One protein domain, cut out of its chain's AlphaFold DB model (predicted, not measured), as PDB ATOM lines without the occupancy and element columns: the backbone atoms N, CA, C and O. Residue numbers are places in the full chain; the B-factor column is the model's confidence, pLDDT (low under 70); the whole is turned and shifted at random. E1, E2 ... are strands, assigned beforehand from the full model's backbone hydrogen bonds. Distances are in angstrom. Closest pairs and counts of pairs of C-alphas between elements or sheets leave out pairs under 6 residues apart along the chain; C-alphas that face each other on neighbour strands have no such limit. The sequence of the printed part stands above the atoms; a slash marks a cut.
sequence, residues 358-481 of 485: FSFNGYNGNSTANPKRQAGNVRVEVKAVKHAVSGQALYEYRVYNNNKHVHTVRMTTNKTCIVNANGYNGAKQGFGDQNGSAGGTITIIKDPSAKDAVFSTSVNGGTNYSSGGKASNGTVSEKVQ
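Overview. This is residues 358 to 481 of the 485 residues of an uncharacterized protein of Crocinitomicaceae bacterium (UniProt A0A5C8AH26). Little of this domain is regular structure: a twisted sheet, E3 E2 E1 E5 E7, is partly covered by the pair E4 E6, and loops within residues 358 to 377, 421 to 440 and 459 to 474 reach away. The printed part has 124 residues, under half in strands E1 to E7, all strand, the larger sheet mixed, the smaller parallel. It is loose, radius of gyration of the C-alphas 17.1 A, spanning 56 by 28 by 23 A.

Along the chain. E1, residues 378 to 386, starts at C-alpha (18.052, -104.933, -58.451) and measures 25.1 A. E2 is 393 to 401, E3 404 to 412, E4 417 to 420, E5 441 to 446, E6 455 to 458, E7 475 to 480, its last C-alpha at (34.236, -102.125, -60.023).

Arrangement. E1 E2 E3 form a meander, antiparallel hairpins in a row: N 381 and O 398, 2.9 A; N 397 and O 409, 2.8 A. Parallel are E1 and E5, N 380 and O 443, 2.8 A; E5 and E7, N 444 and O 477, 2.8 A; E4 and E6, N 419 and O 456, 2.9 A. The sheets form a sandwich, face to face, 9.0 A between centres of the facing parts.

Size, cuts and confidence. The printed part has no cut. Links E4 to E5 and E6 to E7 are long. Residues 365 to 371 have pLDDT under 70.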
ATOM      1  N   PHE A 358      15.661 -95.319 -55.123       91.25
ATOM      2  CA  PHE A 358      15.028 -96.414 -55.834       91.25
ATOM      3  C   PHE A 358      14.450 -97.400 -54.824       91.25
ATOM      4  O   PHE A 358      15.186 -97.981 -54.030       91.25
ATOM      5  N   SER A 359      13.129 -97.581 -54.830       92.94
ATOM      6  CA  SER A 359      12.444 -98.488 -53.907       92.94
ATOM      7  C   SER A 359      11.799 -99.648 -54.656       92.94
ATOM      8  O   SER A 359      10.773 -99.504 -55.317       92.94
ATOM      9  N   PHE A 360      12.400-100.819 -54.505       93.69
ATOM     10  CA  PHE A 360      11.942-102.105 -55.017       93.69
ATOM     11  C   PHE A 360      11.509-103.025 -53.876       93.69
ATOM     12  O   PHE A 360      11.651-104.244 -53.954       93.69
ATOM     13  N   ASN A 361      10.972-102.440 -52.803       93.19
ATOM     14  CA  ASN A 361      10.474-103.198 -51.666       93.19
ATOM     15  C   ASN A 361       9.354-104.167 -52.088       93.19
ATOM     16  O   ASN A 361       8.629-103.938 -53.069       93.19
ATOM     17  N   GLY A 362       9.210-105.245 -51.325       86.00
ATOM     18  CA  GLY A 362       8.045-106.110 -51.383       86.00
ATOM     19  C   GLY A 362       6.790-105.372 -50.923       86.00
ATOM     20  O   GLY A 362       6.855-104.363 -50.219       86.00
ATOM     21  N   TYR A 363       5.634-105.899 -51.306       83.31
ATOM     22  CA  TYR A 363       4.332-105.373 -50.918       83.31
ATOM     23  C   TYR A 363       3.388-106.513 -50.535       83.31
ATOM     24  O   TYR A 363       3.282-107.507 -51.261       83.31
ATOM     25  N   ASN A 364       2.686-106.348 -49.410       74.50
ATOM     26  CA  ASN A 364       1.616-107.255 -49.008       74.50
ATOM     27  C   ASN A 364       0.315-106.792 -49.666       74.50
ATOM     28  O   ASN A 364      -0.356-105.874 -49.195       74.50
ATOM     29  N   GLY A 365       0.019-107.381 -50.817       67.50
ATOM     30  CA  GLY A 365      -1.188-107.103 -51.575       67.50
ATOM     31  C   GLY A 365      -2.409-107.788 -50.986       67.50
ATOM     32  O   GLY A 365      -2.343-108.977 -50.688       67.50
ATOM     33  N   ASN A 366      -3.525-107.070 -50.853       64.38
ATOM     34  CA  ASN A 366      -4.798-107.622 -50.373       64.38
ATOM     35  C   ASN A 366      -5.909-107.620 -51.440       64.38
ATOM     36  O   ASN A 366      -7.062-107.905 -51.123       64.38
ATOM     37  N   SER A 367      -5.586-107.296 -52.694       57.44
ATOM     38  CA  SER A 367      -6.551-107.248 -53.794       57.44
ATOM     39  C   SER A 367      -5.943-107.748 -55.103       57.44
ATOM     40  O   SER A 367      -4.727-107.728 -55.291       57.44
ATOM     41  N   THR A 368      -6.798-108.163 -56.038       57.50
ATOM     42  CA  THR A 368      -6.403-108.512 -57.413       57.50
ATOM     43  C   THR A 368      -5.758-107.341 -58.157       57.50
ATOM     44  O   THR A 368      -4.933-107.566 -59.036       57.50
ATOM     45  N   ALA A 369      -6.089-106.099 -57.786       53.72
ATOM     46  CA  ALA A 369      -5.514-104.890 -58.375       53.72
ATOM     47  C   ALA A 369      -4.094-104.578 -57.869       53.72
ATOM     48  O   ALA A 369      -3.316-103.963 -58.588       53.72
ATOM     49  N   ASN A 370      -3.745-105.015 -56.655       61.88
ATOM     50  CA  ASN A 370      -2.408-104.866 -56.085       61.88
ATOM     51  C   ASN A 370      -1.956-106.216 -55.527       61.88
ATOM     52  O   ASN A 370      -2.033-106.419 -54.312       61.88
ATOM     53  N   PRO A 371      -1.524-107.152 -56.388       67.12
ATOM     54  CA  PRO A 371      -1.112-108.471 -55.945       67.12
ATOM     55  C   PRO A 371       0.143-108.386 -55.074       67.12
ATOM     56  O   PRO A 371       0.994-107.505 -55.226       67.12
ATOM     57  N   LYS A 372       0.259-109.342 -54.152       76.94
ATOM     58  CA  LYS A 372       1.446-109.535 -53.320       76.94
ATOM     59  C   LYS A 372       2.704-109.604 -54.195       76.94
ATOM     60  O   LYS A 372       2.750-110.360 -55.164       76.94
ATOM     61  N   ARG A 373       3.737-108.844 -53.823       82.06
ATOM     62  CA  ARG A 373       5.021-108.780 -54.537       82.06
ATOM     63  C   ARG A 373       6.174-108.996 -53.569       82.06
ATOM     64  O   ARG A 373       6.199-108.405 -52.493       82.06
ATOM     65  N   GLN A 374       7.146-109.811 -53.957       86.38
ATOM     66  CA  GLN A 374       8.412-109.913 -53.231       86.38
ATOM     67  C   GLN A 374       9.289-108.676 -53.479       86.38
ATOM     68  O   GLN A 374       9.021-107.876 -54.383       86.38
ATOM     69  N   ALA A 375      10.321-108.505 -52.656       93.06
ATOM     70  CA  ALA A 375      11.362-107.523 -52.925       93.06
ATOM     71  C   ALA A 375      12.069-107.837 -54.256       93.06
ATOM     72  O   ALA A 375      12.205-109.000 -54.634       93.06
ATOM     73  N   GLY A 376      12.472-106.798 -54.987       92.44
ATOM     74  CA  GLY A 376      13.086-106.945 -56.308       92.44
ATOM     75  C   GLY A 376      14.536-107.433 -56.261       92.44
ATOM     76  O   GLY A 376      15.240-107.213 -55.278       92.44
ATOM     77  N   ASN A 377      14.992-108.034 -57.363       95.25
ATOM     78  CA  ASN A 377      16.413-108.263 -57.619       95.25
ATOM     79  C   ASN A 377      16.939-107.129 -58.493       95.25
ATOM     80  O   ASN A 377      16.664-107.066 -59.692       95.25
ATOM     81  N   VAL A 378      17.667-106.213 -57.873       97.25
ATOM     82  CA  VAL A 378      18.052-104.933 -58.451       97.25
ATOM     83  C   VAL A 378      19.512-104.980 -58.867       97.25
ATOM     84  O   VAL A 378      20.382-105.314 -58.067       97.25
ATOM     85  N   ARG A 379      19.801-104.583 -60.104       97.38
ATOM     86  CA  ARG A 379      21.159-104.276 -60.553       97.38
ATOM     87  C   ARG A 379      21.234-102.796 -60.885       97.38
ATOM     88  O   ARG A 379      20.419-102.306 -61.659       97.38
ATOM     89  N   VAL A 380      22.208-102.097 -60.320       97.31
ATOM     90  CA  VAL A 380      22.485-100.696 -60.638       97.31
ATOM     91  C   VAL A 380      23.867-100.603 -61.252       97.31
ATOM     92  O   VAL A 380      24.854-101.018 -60.648       97.31
ATOM     93  N   GLU A 381      23.925-100.059 -62.457       97.69
ATOM     94  CA  GLU A 381      25.162 -99.756 -63.163       97.69
ATOM     95  C   GLU A 381      25.369 -98.247 -63.159       97.69
ATOM     96  O   GLU A 381      24.419 -97.504 -63.408       97.69
ATOM     97  N   VAL A 382      26.589 -97.788 -62.877       97.56
ATOM     98  CA  VAL A 382      26.907 -96.356 -62.812       97.56
ATOM     99  C   VAL A 382      28.159 -96.013 -63.609       97.56
ATOM    100  O   VAL A 382      29.152 -96.740 -63.561       97.56
ATOM    101  N   LYS A 383      28.114 -94.878 -64.312       97.00
ATOM    102  CA  LYS A 383      29.226 -94.322 -65.093       97.00
ATOM    103  C   LYS A 383      29.287 -92.804 -64.953       97.00
ATOM    104  O   LYS A 383      28.260 -92.156 -64.751       97.00
ATOM    105  N   ALA A 384      30.484 -92.232 -65.066       96.69
ATOM    106  CA  ALA A 384      30.638 -90.784 -65.096       96.69
ATOM    107  C   ALA A 384      30.280 -90.243 -66.481       96.69
ATOM    108  O   ALA A 384      30.715 -90.771 -67.505       96.69
ATOM    109  N   VAL A 385      29.502 -89.167 -66.495       95.62
ATOM    110  CA  VAL A 385      29.113 -88.423 -67.695       95.62
ATOM    111  C   VAL A 385      29.252 -86.924 -67.425       95.62
ATOM    112  O   VAL A 385      29.528 -86.500 -66.299       95.62
ATOM    113  N   LYS A 386      29.083 -86.104 -68.459       95.88
ATOM    114  CA  LYS A 386      29.004 -84.648 -68.322       95.88
ATOM    115  C   LYS A 386      27.633 -84.183 -68.769       95.88
ATOM    116  O   LYS A 386      27.121 -84.705 -69.755       95.88
ATOM    117  N   HIS A 387      27.090 -83.198 -68.068       95.00
ATOM    118  CA  HIS A 387      25.919 -82.468 -68.525       95.00
ATOM    119  C   HIS A 387      26.222 -81.842 -69.893       95.00
ATOM    120  O   HIS A 387      27.217 -81.129 -70.029       95.00
ATOM    121  N   ALA A 388      25.386 -82.094 -70.895       94.19
ATOM    122  CA  ALA A 388      25.627 -81.716 -72.282       94.19
ATOM    123  C   ALA A 388      25.718 -80.196 -72.475       94.19
ATOM    124  O   ALA A 388      26.526 -79.732 -73.275       94.19
ATOM    125  N   VAL A 389      24.933 -79.425 -71.710       93.00
ATOM    126  CA  VAL A 389      24.954 -77.952 -71.759       93.00
ATOM    127  C   VAL A 389      25.985 -77.332 -70.808       93.00
ATOM    128  O   VAL A 389      26.943 -76.710 -71.257       93.00
ATOM    129  N   SER A 390      25.839 -77.523 -69.492       93.62
ATOM    130  CA  SER A 390      26.711 -76.886 -68.493       93.62
ATOM    131  C   SER A 390      28.111 -77.504 -68.352       93.62
ATOM    132  O   SER A 390      28.978 -76.928 -67.697       93.62
ATOM    133  N   GLY A 391      28.352 -78.698 -68.906       95.25
ATOM    134  CA  GLY A 391      29.609 -79.436 -68.744       95.25
ATOM    135  C   GLY A 391      29.838 -80.013 -67.340       95.25
ATOM    136  O   GLY A 391      30.884 -80.622 -67.097       95.25
ATOM    137  N   GLN A 392      28.881 -79.842 -66.419       95.62
ATOM    138  CA  GLN A 392      28.965 -80.321 -65.041       95.62
ATOM    139  C   GLN A 392      29.184 -81.839 -64.991       95.62
ATOM    140  O   GLN A 392      28.535 -82.592 -65.712       95.62
ATOM    141  N   ALA A 393      30.079 -82.303 -64.114       96.19
ATOM    142  CA  ALA A 393      30.280 -83.731 -63.887       96.19
ATOM    143  C   ALA A 393      29.054 -84.354 -63.203       96.19
ATOM    144  O   ALA A 393      28.577 -83.854 -62.180       96.19
ATOM    145  N   LEU A 394      28.577 -85.468 -63.753       95.94
ATOM    146  CA  LEU A 394      27.424 -86.218 -63.269       95.94
ATOM    147  C   LEU A 394      27.760 -87.710 -63.203       95.94
ATOM    148  O   LEU A 394      28.655 -88.204 -63.891       95.94
ATOM    149  N   TYR A 395      26.980 -88.437 -62.417       96.19
ATOM    150  CA  TYR A 395      26.869 -89.883 -62.529       96.19
ATOM    151  C   TYR A 395      25.548 -90.236 -63.204       96.19
ATOM    152  O   TYR A 395      24.492 -89.776 -62.770       96.19
ATOM    153  N   GLU A 396      25.612 -91.047 -64.257       94.88
ATOM    154  CA  GLU A 396      24.447 -91.690 -64.862       94.88
ATOM    155  C   GLU A 396      24.286 -93.086 -64.259       94.88
ATOM    156  O   GLU A 396      25.263 -93.814 -64.090       94.88
ATOM    157  N   TYR A 397      23.055 -93.443 -63.917       94.75
ATOM    158  CA  TYR A 397      22.678 -94.704 -63.301       94.75
ATOM    159  C   TYR A 397      21.679 -95.406 -64.210       94.75
ATOM    160  O   TYR A 397      20.596 -94.868 -64.446       94.75
ATOM    161  N   ARG A 398      21.999 -96.621 -64.657       94.88
ATOM    162  CA  ARG A 398      21.034 -97.531 -65.282       94.88
ATOM    163  C   ARG A 398      20.614 -98.589 -64.275       94.88
ATOM    164  O   ARG A 398      21.431 -99.347 -63.754       94.88
ATOM    165  N   VAL A 399      19.323 -98.611 -63.979       94.69
ATOM    166  CA  VAL A 399      18.711 -99.475 -62.975       94.69
ATOM    167  C   VAL A 399      17.931-100.569 -63.678       94.69
ATOM    168  O   VAL A 399      17.092-100.307 -64.542       94.69
ATOM    169  N   TYR A 400      18.191-101.797 -63.260       95.00
ATOM    170  CA  TYR A 400      17.532-102.999 -63.729       95.00
ATOM    171  C   TYR A 400      16.831-103.665 -62.550       95.00
ATOM    172  O   TYR A 400      17.407-103.779 -61.471       95.00
ATOM    173  N   ASN A 401      15.612-104.147 -62.758       94.06
ATOM    174  CA  ASN A 401      14.896-104.981 -61.801       94.06
ATOM    175  C   ASN A 401      14.532-106.301 -62.480       94.06
ATOM    176  O   ASN A 401      13.916-106.299 -63.545       94.06
ATOM    177  N   ASN A 402      14.935-107.422 -61.883       91.12
ATOM    178  CA  ASN A 402      14.808-108.759 -62.467       91.12
ATOM    179  C   ASN A 402      15.354-108.808 -63.909       91.12
ATOM    180  O   ASN A 402      14.704-109.322 -64.814       91.12
ATOM    181  N   ASN A 403      16.536-108.216 -64.119       89.31
ATOM    182  CA  ASN A 403      17.224-108.071 -65.412       89.31
ATOM    183  C   ASN A 403      16.506-107.228 -66.480       89.31
ATOM    184  O   ASN A 403      17.033-107.079 -67.580       89.31
ATOM    185  N   LYS A 404      15.357-106.617 -66.176       93.00
ATOM    186  CA  LYS A 404      14.706-105.648 -67.061       93.00
ATOM    187  C   LYS A 404      15.164-104.239 -66.704       93.00
ATOM    188  O   LYS A 404      15.105-103.865 -65.534       93.00
ATOM    189  N   HIS A 405      15.605-103.461 -67.689       91.69
ATOM    190  CA  HIS A 405      15.872-102.032 -67.505       91.69
ATOM    191  C   HIS A 405      14.578-101.309 -67.122       91.69
ATOM    192  O   HIS A 405      13.524-101.571 -67.700       91.69
ATOM    193  N   VAL A 406      14.654-100.474 -66.089       91.44
ATOM    194  CA  VAL A 406      13.493 -99.749 -65.555       91.44
ATOM    195  C   VAL A 406      13.738 -98.254 -65.432       91.44
ATOM    196  O   VAL A 406      12.790 -97.488 -65.544       91.44
ATOM    197  N   HIS A 407      14.978 -97.822 -65.182       90.12
ATOM    198  CA  HIS A 407      15.310 -96.403 -65.053       90.12
ATOM    199  C   HIS A 407      16.729 -96.099 -65.545       90.12
ATOM    200  O   HIS A 407      17.651 -96.892 -65.378       90.12
ATOM    201  N   THR A 408      16.888 -94.893 -66.062       91.31
ATOM    202  CA  THR A 408      18.094 -94.160 -66.418       91.31
ATOM    203  C   THR A 408      17.987 -92.807 -65.716       91.31
ATOM    204  O   THR A 408      17.030 -92.058 -65.909       91.31
ATOM    205  N   VAL A 409      18.923 -92.504 -64.824       90.88
ATOM    206  CA  VAL A 409      18.866 -91.307 -63.972       90.88
ATOM    207  C   VAL A 409      20.244 -90.672 -63.923       90.88
ATOM    208  O   VAL A 409      21.231 -91.383 -63.779       90.88
ATOM    209  N   ARG A 410      20.324 -89.342 -63.991       92.12
ATOM    210  CA  ARG A 410      21.563 -88.592 -63.756       92.12
ATOM    211  C   ARG A 410      21.502 -87.869 -62.414       92.12
ATOM    212  O   ARG A 410      20.445 -87.383 -62.018       92.12
ATOM    213  N   MET A 411      22.631 -87.815 -61.712       92.50
ATOM    214  CA  MET A 411      22.790 -87.079 -60.456       92.50
ATOM    215  C   MET A 411      24.139 -86.374 -60.406       92.50
ATOM    216  O   MET A 411      25.132 -86.856 -60.948       92.50
ATOM    217  N   THR A 412      24.184 -85.262 -59.685       93.50
ATOM    218  CA  THR A 412      25.444 -84.627 -59.287       93.50
ATOM    219  C   THR A 412      26.322 -85.576 -58.459       93.50
ATOM    220  O   THR A 412      25.830 -86.384 -57.671       93.50
ATOM    221  N   THR A 413      27.643 -85.498 -58.646       95.12
ATOM    222  CA  THR A 413      28.607 -86.467 -58.084       95.12
ATOM    223  C   THR A 413      28.709 -86.448 -56.557       95.12
ATOM    224  O   THR A 413      29.201 -87.403 -55.966       95.12
ATOM    225  N   ASN A 414      28.218 -85.395 -55.901       91.75
ATOM    226  CA  ASN A 414      28.194 -85.263 -54.442       91.75
ATOM    227  C   ASN A 414      26.940 -85.873 -53.783       91.75
ATOM    228  O   ASN A 414      26.736 -85.688 -52.581       91.75
ATOM    229  N   LYS A 415      26.072 -86.555 -54.543       92.88
ATOM    230  CA  LYS A 415      24.855 -87.190 -54.019       92.88
ATOM    231  C   LYS A 415      25.023 -88.688 -53.831       92.88
ATOM    232  O   LYS A 415      25.585 -89.383 -54.672       92.88
ATOM    233  N   THR A 416      24.456 -89.189 -52.738       93.38
ATOM    234  CA  THR A 416      24.334 -90.622 -52.473       93.38
ATOM    235  C   THR A 416      23.144 -91.203 -53.231       93.38
ATOM    236  O   THR A 416      22.030 -90.689 -53.133       93.38
ATOM    237  N   CYS A 417      23.368 -92.305 -53.945       93.94
ATOM    238  CA  CYS A 417      22.313 -93.103 -54.559       93.94
ATOM    239  C   CYS A 417      21.701 -94.054 -53.524       93.94
ATOM    240  O   CYS A 417      22.413 -94.881 -52.951       93.94
ATOM    241  N   ILE A 418      20.396 -93.952 -53.264       96.25
ATOM    242  CA  ILE A 418      19.723 -94.808 -52.278       96.25
ATOM    243  C   ILE A 418      18.977 -95.928 -53.007       96.25
ATOM    244  O   ILE A 418      18.149 -95.660 -53.876       96.25
ATOM    245  N   VAL A 419      19.227 -97.185 -52.640       96.62
ATOM    246  CA  VAL A 419      18.581 -98.359 -53.251       96.62
ATOM    247  C   VAL A 419      17.999 -99.259 -52.165       96.62
ATOM    248  O   VAL A 419      18.714 -99.785 -51.316       96.62
ATOM    249  N   ASN A 420      16.689 -99.463 -52.198       96.88
ATOM    250  CA  ASN A 420      15.957-100.265 -51.228       96.88
ATOM    251  C   ASN A 420      15.310-101.469 -51.916       96.88
ATOM    252  O   ASN A 420      14.579-101.310 -52.890       96.88
ATOM    253  N   ALA A 421      15.533-102.659 -51.376       96.56
ATOM    254  CA  ALA A 421      14.878-103.904 -51.758       96.56
ATOM    255  C   ALA A 421      14.473-104.668 -50.486       96.56
ATOM    256  O   ALA A 421      14.858-105.812 -50.267       96.56
ATOM    257  N   ASN A 422      13.726-104.012 -49.599       96.12
ATOM    258  CA  ASN A 422      13.270-104.611 -48.346       96.12
ATOM    259  C   ASN A 422      12.074-105.536 -48.570       96.12
ATOM    260  O   ASN A 422      11.200-105.243 -49.386       96.12
ATOM    261  N   GLY A 423      11.994-106.616 -47.803       92.88
ATOM    262  CA  GLY A 423      10.797-107.438 -47.714       92.88
ATOM    263  C   GLY A 423       9.624-106.688 -47.078       92.88
ATOM    264  O   GLY A 423       9.803-105.677 -46.397       92.88
ATOM    265  N   TYR A 424       8.403-107.176 -47.301       90.44
ATOM    266  CA  TYR A 424       7.208-106.620 -46.668       90.44
ATOM    267  C   TYR A 424       6.959-107.284 -45.308       90.44
ATOM    268  O   TYR A 424       7.241-108.468 -45.131       90.44
ATOM    269  N   ASN A 425       6.387-106.543 -44.356       89.81
ATOM    270  CA  ASN A 425       5.969-107.096 -43.065       89.81
ATOM    271  C   ASN A 425       4.669-107.898 -43.193       89.81
ATOM    272  O   ASN A 425       3.743-107.495 -43.902       89.81
ATOM    273  N   GLY A 426       4.578-108.994 -42.448       85.12
ATOM    274  CA  GLY A 426       3.358-109.769 -42.306       85.12
ATOM    275  C   GLY A 426       2.182-108.917 -41.823       85.12
ATOM    276  O   GLY A 426       2.347-107.942 -41.088       85.12
ATOM    277  N   ALA A 427       0.981-109.286 -42.254       81.06
ATOM    278  CA  ALA A 427      -0.262-108.619 -41.895       81.06
ATOM    279  C   ALA A 427      -0.952-109.289 -40.701       81.06
ATOM    280  O   ALA A 427      -0.708-110.448 -40.368       81.06
ATOM    281  N   LYS A 428      -1.883-108.550 -40.091       81.06
ATOM    282  CA  LYS A 428      -2.843-109.092 -39.126       81.06
ATOM    283  C   LYS A 428      -3.618-110.268 -39.720       81.06
ATOM    284  O   LYS A 428      -3.912-110.288 -40.916       81.06
ATOM    285  N   GLN A 429      -4.023-111.204 -38.863       76.19
ATOM    286  CA  GLN A 429      -4.944-112.273 -39.249       76.19
ATOM    287  C   GLN A 429      -6.201-111.690 -39.912       76.19
ATOM    288  O   GLN A 429      -6.788-110.745 -39.393       76.19
ATOM    289  N   GLY A 430      -6.581-112.236 -41.068       70.81
ATOM    290  CA  GLY A 430      -7.725-111.764 -41.858       70.81
ATOM    291  C   GLY A 430      -7.427-110.601 -42.816       70.81
ATOM    292  O   GLY A 430      -8.297-110.253 -43.603       70.81
ATOM    293  N   PHE A 431      -6.214-110.032 -42.799       70.31
ATOM    294  CA  PHE A 431      -5.825-108.894 -43.652       70.31
ATOM    295  C   PHE A 431      -4.709-109.215 -44.662       70.31
ATOM    296  O   PHE A 431      -4.267-108.323 -45.382       70.31
ATOM    297  N   GLY A 432      -4.249-110.468 -44.724       73.12
ATOM    298  CA  GLY A 432      -3.220-110.924 -45.659       73.12
ATOM    299  C   GLY A 432      -2.344-112.033 -45.079       73.12
ATOM    300  O   GLY A 432      -2.688-112.653 -44.071       73.12
ATOM    301  N   ASP A 433      -1.198-112.268 -45.721       75.19
ATOM    302  CA  ASP A 433      -0.186-113.207 -45.231       75.19
ATOM    303  C   ASP A 433       0.468-112.659 -43.959       75.19
ATOM    304  O   ASP A 433       0.943-111.520 -43.944       75.19
ATOM    305  N   GLN A 434       0.484-113.468 -42.901       83.19
ATOM    306  CA  GLN A 434       1.061-113.109 -41.605       83.19
ATOM    307  C   GLN A 434       2.587-113.216 -41.584       83.19
ATOM    308  O   GLN A 434       3.220-112.702 -40.659       83.19
ATOM    309  N   ASN A 435       3.183-113.859 -42.588       85.31
ATOM    310  CA  ASN A 435       4.624-113.981 -42.711       85.31
ATOM    311  C   ASN A 435       5.198-112.781 -43.468       85.31
ATOM    312  O   ASN A 435       4.700-112.383 -44.527       85.31
ATOM    313  N   GLY A 436       6.266-112.211 -42.918       86.62
ATOM    314  CA  GLY A 436       7.099-111.254 -43.623       86.62
ATOM    315  C   GLY A 436       7.839-111.932 -44.774       86.62
ATOM    316  O   GLY A 436       8.114-113.134 -44.737       86.62
ATOM    317  N   SER A 437       8.162-111.174 -45.819       90.25
ATOM    318  CA  SER A 437       8.953-111.700 -46.934       90.25
ATOM    319  C   SER A 437      10.438-111.446 -46.753       90.25
ATOM    320  O   SER A 437      10.840-110.483 -46.102       90.25
ATOM    321  N   ALA A 438      11.254-112.255 -47.419       93.25
ATOM    322  CA  ALA A 438      12.678-111.988 -47.535       93.25
ATOM    323  C   ALA A 438      12.952-110.625 -48.201       93.25
ATOM    324  O   ALA A 438      12.139-110.125 -48.993       93.25
ATOM    325  N   GLY A 439      14.104-110.046 -47.865       95.56
ATOM    326  CA  GLY A 439      14.700-108.952 -48.626       95.56
ATOM    327  C   GLY A 439      15.202-109.422 -49.994       95.56
ATOM    328  O   GLY A 439      15.407-110.612 -50.226       95.56
ATOM    329  N   GLY A 440      15.370-108.475 -50.912       96.25
ATOM    330  CA  GLY A 440      15.819-108.714 -52.279       96.25
ATOM    331  C   GLY A 440      17.333-108.610 -52.436       96.25
ATOM    332  O   GLY A 440      18.058-108.273 -51.502       96.25
ATOM    333  N   THR A 441      17.819-108.878 -53.642       97.69
ATOM    334  CA  THR A 441      19.247-108.752 -53.970       97.69
ATOM    335  C   THR A 441      19.533-107.384 -54.577       97.69
ATOM    336  O   THR A 441      18.807-106.955 -55.470       97.69
ATOM    337  N   ILE A 442      20.604-106.715 -54.147       98.38
ATOM    338  CA  ILE A 442      21.133-105.502 -54.781       98.38
ATOM    339  C   ILE A 442      22.549-105.781 -55.292       98.38
ATOM    340  O   ILE A 442      23.445-106.127 -54.525       98.38
ATOM    341  N   THR A 443      22.767-105.576 -56.586       98.25
ATOM    342  CA  THR A 443      24.084-105.658 -57.227       98.25
ATOM    343  C   THR A 443      24.464-104.293 -57.778       98.25
ATOM    344  O   THR A 443      23.774-103.759 -58.645       98.25
ATOM    345  N   ILE A 444      25.576-103.737 -57.312       98.38
ATOM    346  CA  ILE A 444      26.117-102.457 -57.767       98.38
ATOM    347  C   ILE A 444      27.343-102.727 -58.640       98.38
ATOM    348  O   ILE A 444      28.286-103.401 -58.220       98.38
ATOM    349  N   ILE A 445      27.333-102.188 -59.855       98.19
ATOM    350  CA  ILE A 445      28.459-102.236 -60.786       98.19
ATOM    351  C   ILE A 445      28.905-100.805 -61.061       98.19
ATOM    352  O   ILE A 445      28.181-100.026 -61.683       98.19
ATOM    353  N   LYS A 446      30.101-100.458 -60.590       98.31
ATOM    354  CA  LYS A 446      30.712 -99.152 -60.835       98.31
ATOM    355  C   LYS A 446      31.680 -99.259 -62.000       98.31
ATOM    356  O   LYS A 446      32.640-100.026 -61.934       98.31
ATOM    357  N   ASP A 447      31.459 -98.472 -63.043       98.50
ATOM    358  CA  ASP A 447      32.480 -98.267 -64.063       98.50
ATOM    359  C   ASP A 447      33.736 -97.647 -63.417       98.50
ATOM    360  O   ASP A 447      33.596 -96.849 -62.483       98.50
ATOM    361  N   PRO A 448      34.963 -97.948 -63.889       98.00
ATOM    362  CA  PRO A 448      36.173 -97.313 -63.366       98.00
ATOM    363  C   PRO A 448      36.107 -95.777 -63.335       98.00
ATOM    364  O   PRO A 448      36.676 -95.166 -62.430       98.00
ATOM    365  N   SER A 449      35.374 -95.151 -64.267       97.56
ATOM    366  CA  SER A 449      35.148 -93.697 -64.296       97.56
ATOM    367  C   SER A 449      34.266 -93.164 -63.156       97.56
ATOM    368  O   SER A 449      34.318 -91.975 -62.852       97.56
ATOM    369  N   ALA A 450      33.482 -94.023 -62.502       97.19
ATOM    370  CA  ALA A 450      32.565 -93.691 -61.410       97.19
ATOM    371  C   ALA A 450      32.820 -94.523 -60.144       97.19
ATOM    372  O   ALA A 450      31.908 -94.749 -59.347       97.19
ATOM    373  N   LYS A 451      34.063 -94.975 -59.933       96.38
ATOM    374  CA  LYS A 451      34.455 -95.780 -58.763       96.38
ATOM    375  C   LYS A 451      34.105 -95.118 -57.417       96.38
ATOM    376  O   LYS A 451      33.798 -95.821 -56.460       96.38
ATOM    377  N   ASP A 452      34.094 -93.785 -57.381       95.75
ATOM    378  CA  ASP A 452      33.847 -92.982 -56.178       95.75
ATOM    379  C   ASP A 452      32.351 -92.683 -55.943       95.75
ATOM    380  O   ASP A 452      31.995 -92.021 -54.969       95.75
ATOM    381  N   ALA A 453      31.450 -93.179 -56.802       96.25
ATOM    382  CA  ALA A 453      30.009 -93.035 -56.599       96.25
ATOM    383  C   ALA A 453      29.573 -93.712 -55.287       96.25
ATOM    384  O   ALA A 453      29.892 -94.878 -55.034       96.25
ATOM    385  N   VAL A 454      28.818 -92.991 -54.454       94.50
ATOM    386  CA  VAL A 454      28.412 -93.448 -53.115       94.50
ATOM    387  C   VAL A 454      26.994 -94.010 -53.142       94.50
ATOM    388  O   VAL A 454      26.075 -93.380 -53.669       94.50
ATOM    389  N   PHE A 455      26.805 -95.171 -52.515       96.12
ATOM    390  CA  PHE A 455      25.515 -95.850 -52.410       96.12
ATOM    391  C   PHE A 455      25.103 -96.048 -50.950       96.12
ATOM    392  O   PHE A 455      25.938 -96.293 -50.084       96.12
ATOM    393  N   SER A 456      23.798 -95.982 -50.695       97.19
ATOM    394  CA  SER A 456      23.170 -96.418 -49.447       97.19
ATOM    395  C   SER A 456      22.133 -97.483 -49.775       97.19
ATOM    396  O   SER A 456      21.192 -97.223 -50.526       97.19
ATOM    397  N   THR A 457      22.285 -98.680 -49.214       97.38
ATOM    398  CA  THR A 457      21.460 -99.842 -49.567       97.38
ATOM    399  C   THR A 457      20.686-100.398 -48.381       97.38
ATOM    400  O   THR A 457      21.212-100.445 -47.271       97.38
ATOM    401  N   SER A 458      19.471-100.893 -48.621       97.25
ATOM    402  CA  SER A 458      18.658-101.569 -47.602       97.25
ATOM    403  C   SER A 458      17.979-102.809 -48.179       97.25
ATOM    404  O   SER A 458      17.251-102.716 -49.167       97.25
ATOM    405  N   VAL A 459      18.225-103.971 -47.571       96.75
ATOM    406  CA  VAL A 459      17.732-105.292 -48.018       96.75
ATOM    407  C   VAL A 459      17.121-106.083 -46.860       96.75
ATOM    408  O   VAL A 459      17.225-107.303 -46.790       96.75
ATOM    409  N   ASN A 460      16.520-105.396 -45.892       95.69
ATOM    410  CA  ASN A 460      16.003-106.043 -44.693       95.69
ATOM    411  C   ASN A 460      14.851-106.995 -45.025       95.69
ATOM    412  O   ASN A 460      13.984-106.672 -45.838       95.69
ATOM    413  N   GLY A 461      14.817-108.142 -44.353       93.12
ATOM    414  CA  GLY A 461      13.645-109.007 -44.337       93.12
ATOM    415  C   GLY A 461      12.491-108.368 -43.567       93.12
ATOM    416  O   GLY A 461      12.686-107.598 -42.620       93.12
ATOM    417  N   GLY A 462      11.271-108.689 -43.982       91.62
ATOM    418  CA  GLY A 462      10.055-108.268 -43.306       91.62
ATOM    419  C   GLY A 462       9.835-109.006 -41.989       91.62
ATOM    420  O   GLY A 462      10.265-110.142 -41.804       91.62
ATOM    421  N   THR A 463       9.132-108.365 -41.066       91.50
ATOM    422  CA  THR A 463       8.778-108.946 -39.765       91.50
ATOM    423  C   THR A 463       7.481-109.744 -39.879       91.50
ATOM    424  O   THR A 463       6.520-109.267 -40.481       91.50
ATOM    425  N   ASN A 464       7.436-110.938 -39.298       86.00
ATOM    426  CA  ASN A 464       6.235-111.756 -39.169       86.00
ATOM    427  C   ASN A 464       5.286-111.135 -38.141       86.00
ATOM    428  O   ASN A 464       5.712-110.747 -37.053       86.00
ATOM    429  N   TYR A 465       3.992-111.094 -38.453       84.44
ATOM    430  CA  TYR A 465       2.993-110.508 -37.563       84.44
ATOM    431  C   TYR A 465       2.780-111.347 -36.298       84.44
ATOM    432  O   TYR A 465       2.735-110.812 -35.195       84.44
ATOM    433  N   SER A 466       2.639-112.664 -36.454       76.31
ATOM    434  CA  SER A 466       2.239-113.569 -35.370       76.31
ATOM    435  C   SER A 466       3.388-113.979 -34.454       76.31
ATOM    436  O   SER A 466       3.175-114.161 -33.261       76.31
ATOM    437  N   SER A 467       4.602-114.113 -34.990       77.44
ATOM    438  CA  SER A 467       5.768-114.582 -34.231       77.44
ATOM    439  C   SER A 467       6.762-113.481 -33.862       77.44
ATOM    440  O   SER A 467       7.692-113.745 -33.108       77.44
ATOM    441  N   GLY A 468       6.636-112.273 -34.427       76.69
ATOM    442  CA  GLY A 468       7.623-111.194 -34.271       76.69
ATOM    443  C   GLY A 468       9.005-111.490 -34.883       76.69
ATOM    444  O   GLY A 468       9.858-110.606 -34.925       76.69
ATOM    445  N   GLY A 469       9.237-112.712 -35.379       82.50
ATOM    446  CA  GLY A 469      10.466-113.103 -36.065       82.50
ATOM    447  C   GLY A 469      10.631-112.370 -37.395       82.50
ATOM    448  O   GLY A 469       9.647-111.985 -38.024       82.50
ATOM    449  N   LYS A 470      11.871-112.173 -37.844       86.25
ATOM    450  CA  LYS A 470      12.164-111.544 -39.140       86.25
ATOM    451  C   LYS A 470      12.467-112.596 -40.198       86.25
ATOM    452  O   LYS A 470      13.200-113.547 -39.936       86.25
ATOM    453  N   ALA A 471      11.920-112.400 -41.393       87.81
ATOM    454  CA  ALA A 471      12.350-113.111 -42.584       87.81
ATOM    455  C   ALA A 471      13.821-112.792 -42.900       87.81
ATOM    456  O   ALA A 471      14.393-111.831 -42.378       87.81
ATOM    457  N   SER A 472      14.436-113.598 -43.764       91.56
ATOM    458  CA  SER A 472      15.834-113.410 -44.138       91.56
ATOM    459  C   SER A 472      16.069-112.040 -44.776       91.56
ATOM    460  O   SER A 472      15.291-111.564 -45.609       91.56
ATOM    461  N   ASN A 473      17.181-111.414 -44.400       95.38
ATOM    462  CA  ASN A 473      17.705-110.289 -45.158       95.38
ATOM    463  C   ASN A 473      18.129-110.771 -46.549       95.38
ATOM    464  O   ASN A 473      18.513-111.928 -46.735       95.38
ATOM    465  N   GLY A 474      18.046-109.868 -47.514       95.81
ATOM    466  CA  GLY A 474      18.619-110.061 -48.830       95.81
ATOM    467  C   GLY A 474      20.127-109.830 -48.833       95.81
ATOM    468  O   GLY A 474      20.781-109.792 -47.788       95.81
ATOM    469  N   THR A 475      20.689-109.657 -50.023       97.69
ATOM    470  CA  THR A 475      22.137-109.535 -50.219       97.69
ATOM    471  C   THR A 475      22.485-108.244 -50.943       97.69
ATOM    472  O   THR A 475      21.719-107.740 -51.764       97.69
ATOM    473  N   VAL A 476      23.664-107.707 -50.636       97.94
ATOM    474  CA  VAL A 476      24.255-106.580 -51.358       97.94
ATOM    475  C   VAL A 476      25.619-107.021 -51.863       97.94
ATOM    476  O   VAL A 476      26.417-107.561 -51.101       97.94
ATOM    477  N   SER A 477      25.884-106.797 -53.145       97.88
ATOM    478  CA  SER A 477      27.211-106.967 -53.731       97.88
ATOM    479  C   SER A 477      27.598-105.712 -54.496       97.88
ATOM    480  O   SER A 477      26.768-105.096 -55.164       97.88
ATOM    481  N   GLU A 478      28.864-105.331 -54.398       97.88
ATOM    482  CA  GLU A 478      29.422-104.183 -55.099       97.88
ATOM    483  C   GLU A 478      30.722-104.599 -55.782       97.88
ATOM    484  O   GLU A 478      31.543-105.305 -55.194       97.88
ATOM    485  N   LYS A 479      30.911-104.170 -57.031       97.56
ATOM    486  CA  LYS A 479      32.161-104.374 -57.766       97.56
ATOM    487  C   LYS A 479      32.462-103.221 -58.712       97.56
ATOM    488  O   LYS A 479      31.553-102.586 -59.248       97.56
ATOM    489  N   VAL A 480      33.751-103.012 -58.963       97.94
ATOM    490  CA  VAL A 480      34.236-102.125 -60.023       97.94
ATOM    491  C   VAL A 480      34.485-102.961 -61.273       97.94
ATOM    492  O   VAL A 480      35.280-103.899 -61.252       97.94
ATOM    493  N   GLN A 481      33.783-102.652 -62.357       97.06
ATOM    494  CA  GLN A 481      33.883-103.350 -63.636       97.06
ATOM    495  C   GLN A 481      33.454-102.393 -64.747       97.06
ATOM    496  O   GLN A 481      32.491-101.654 -64.568       97.06
TER     497      GLN A 481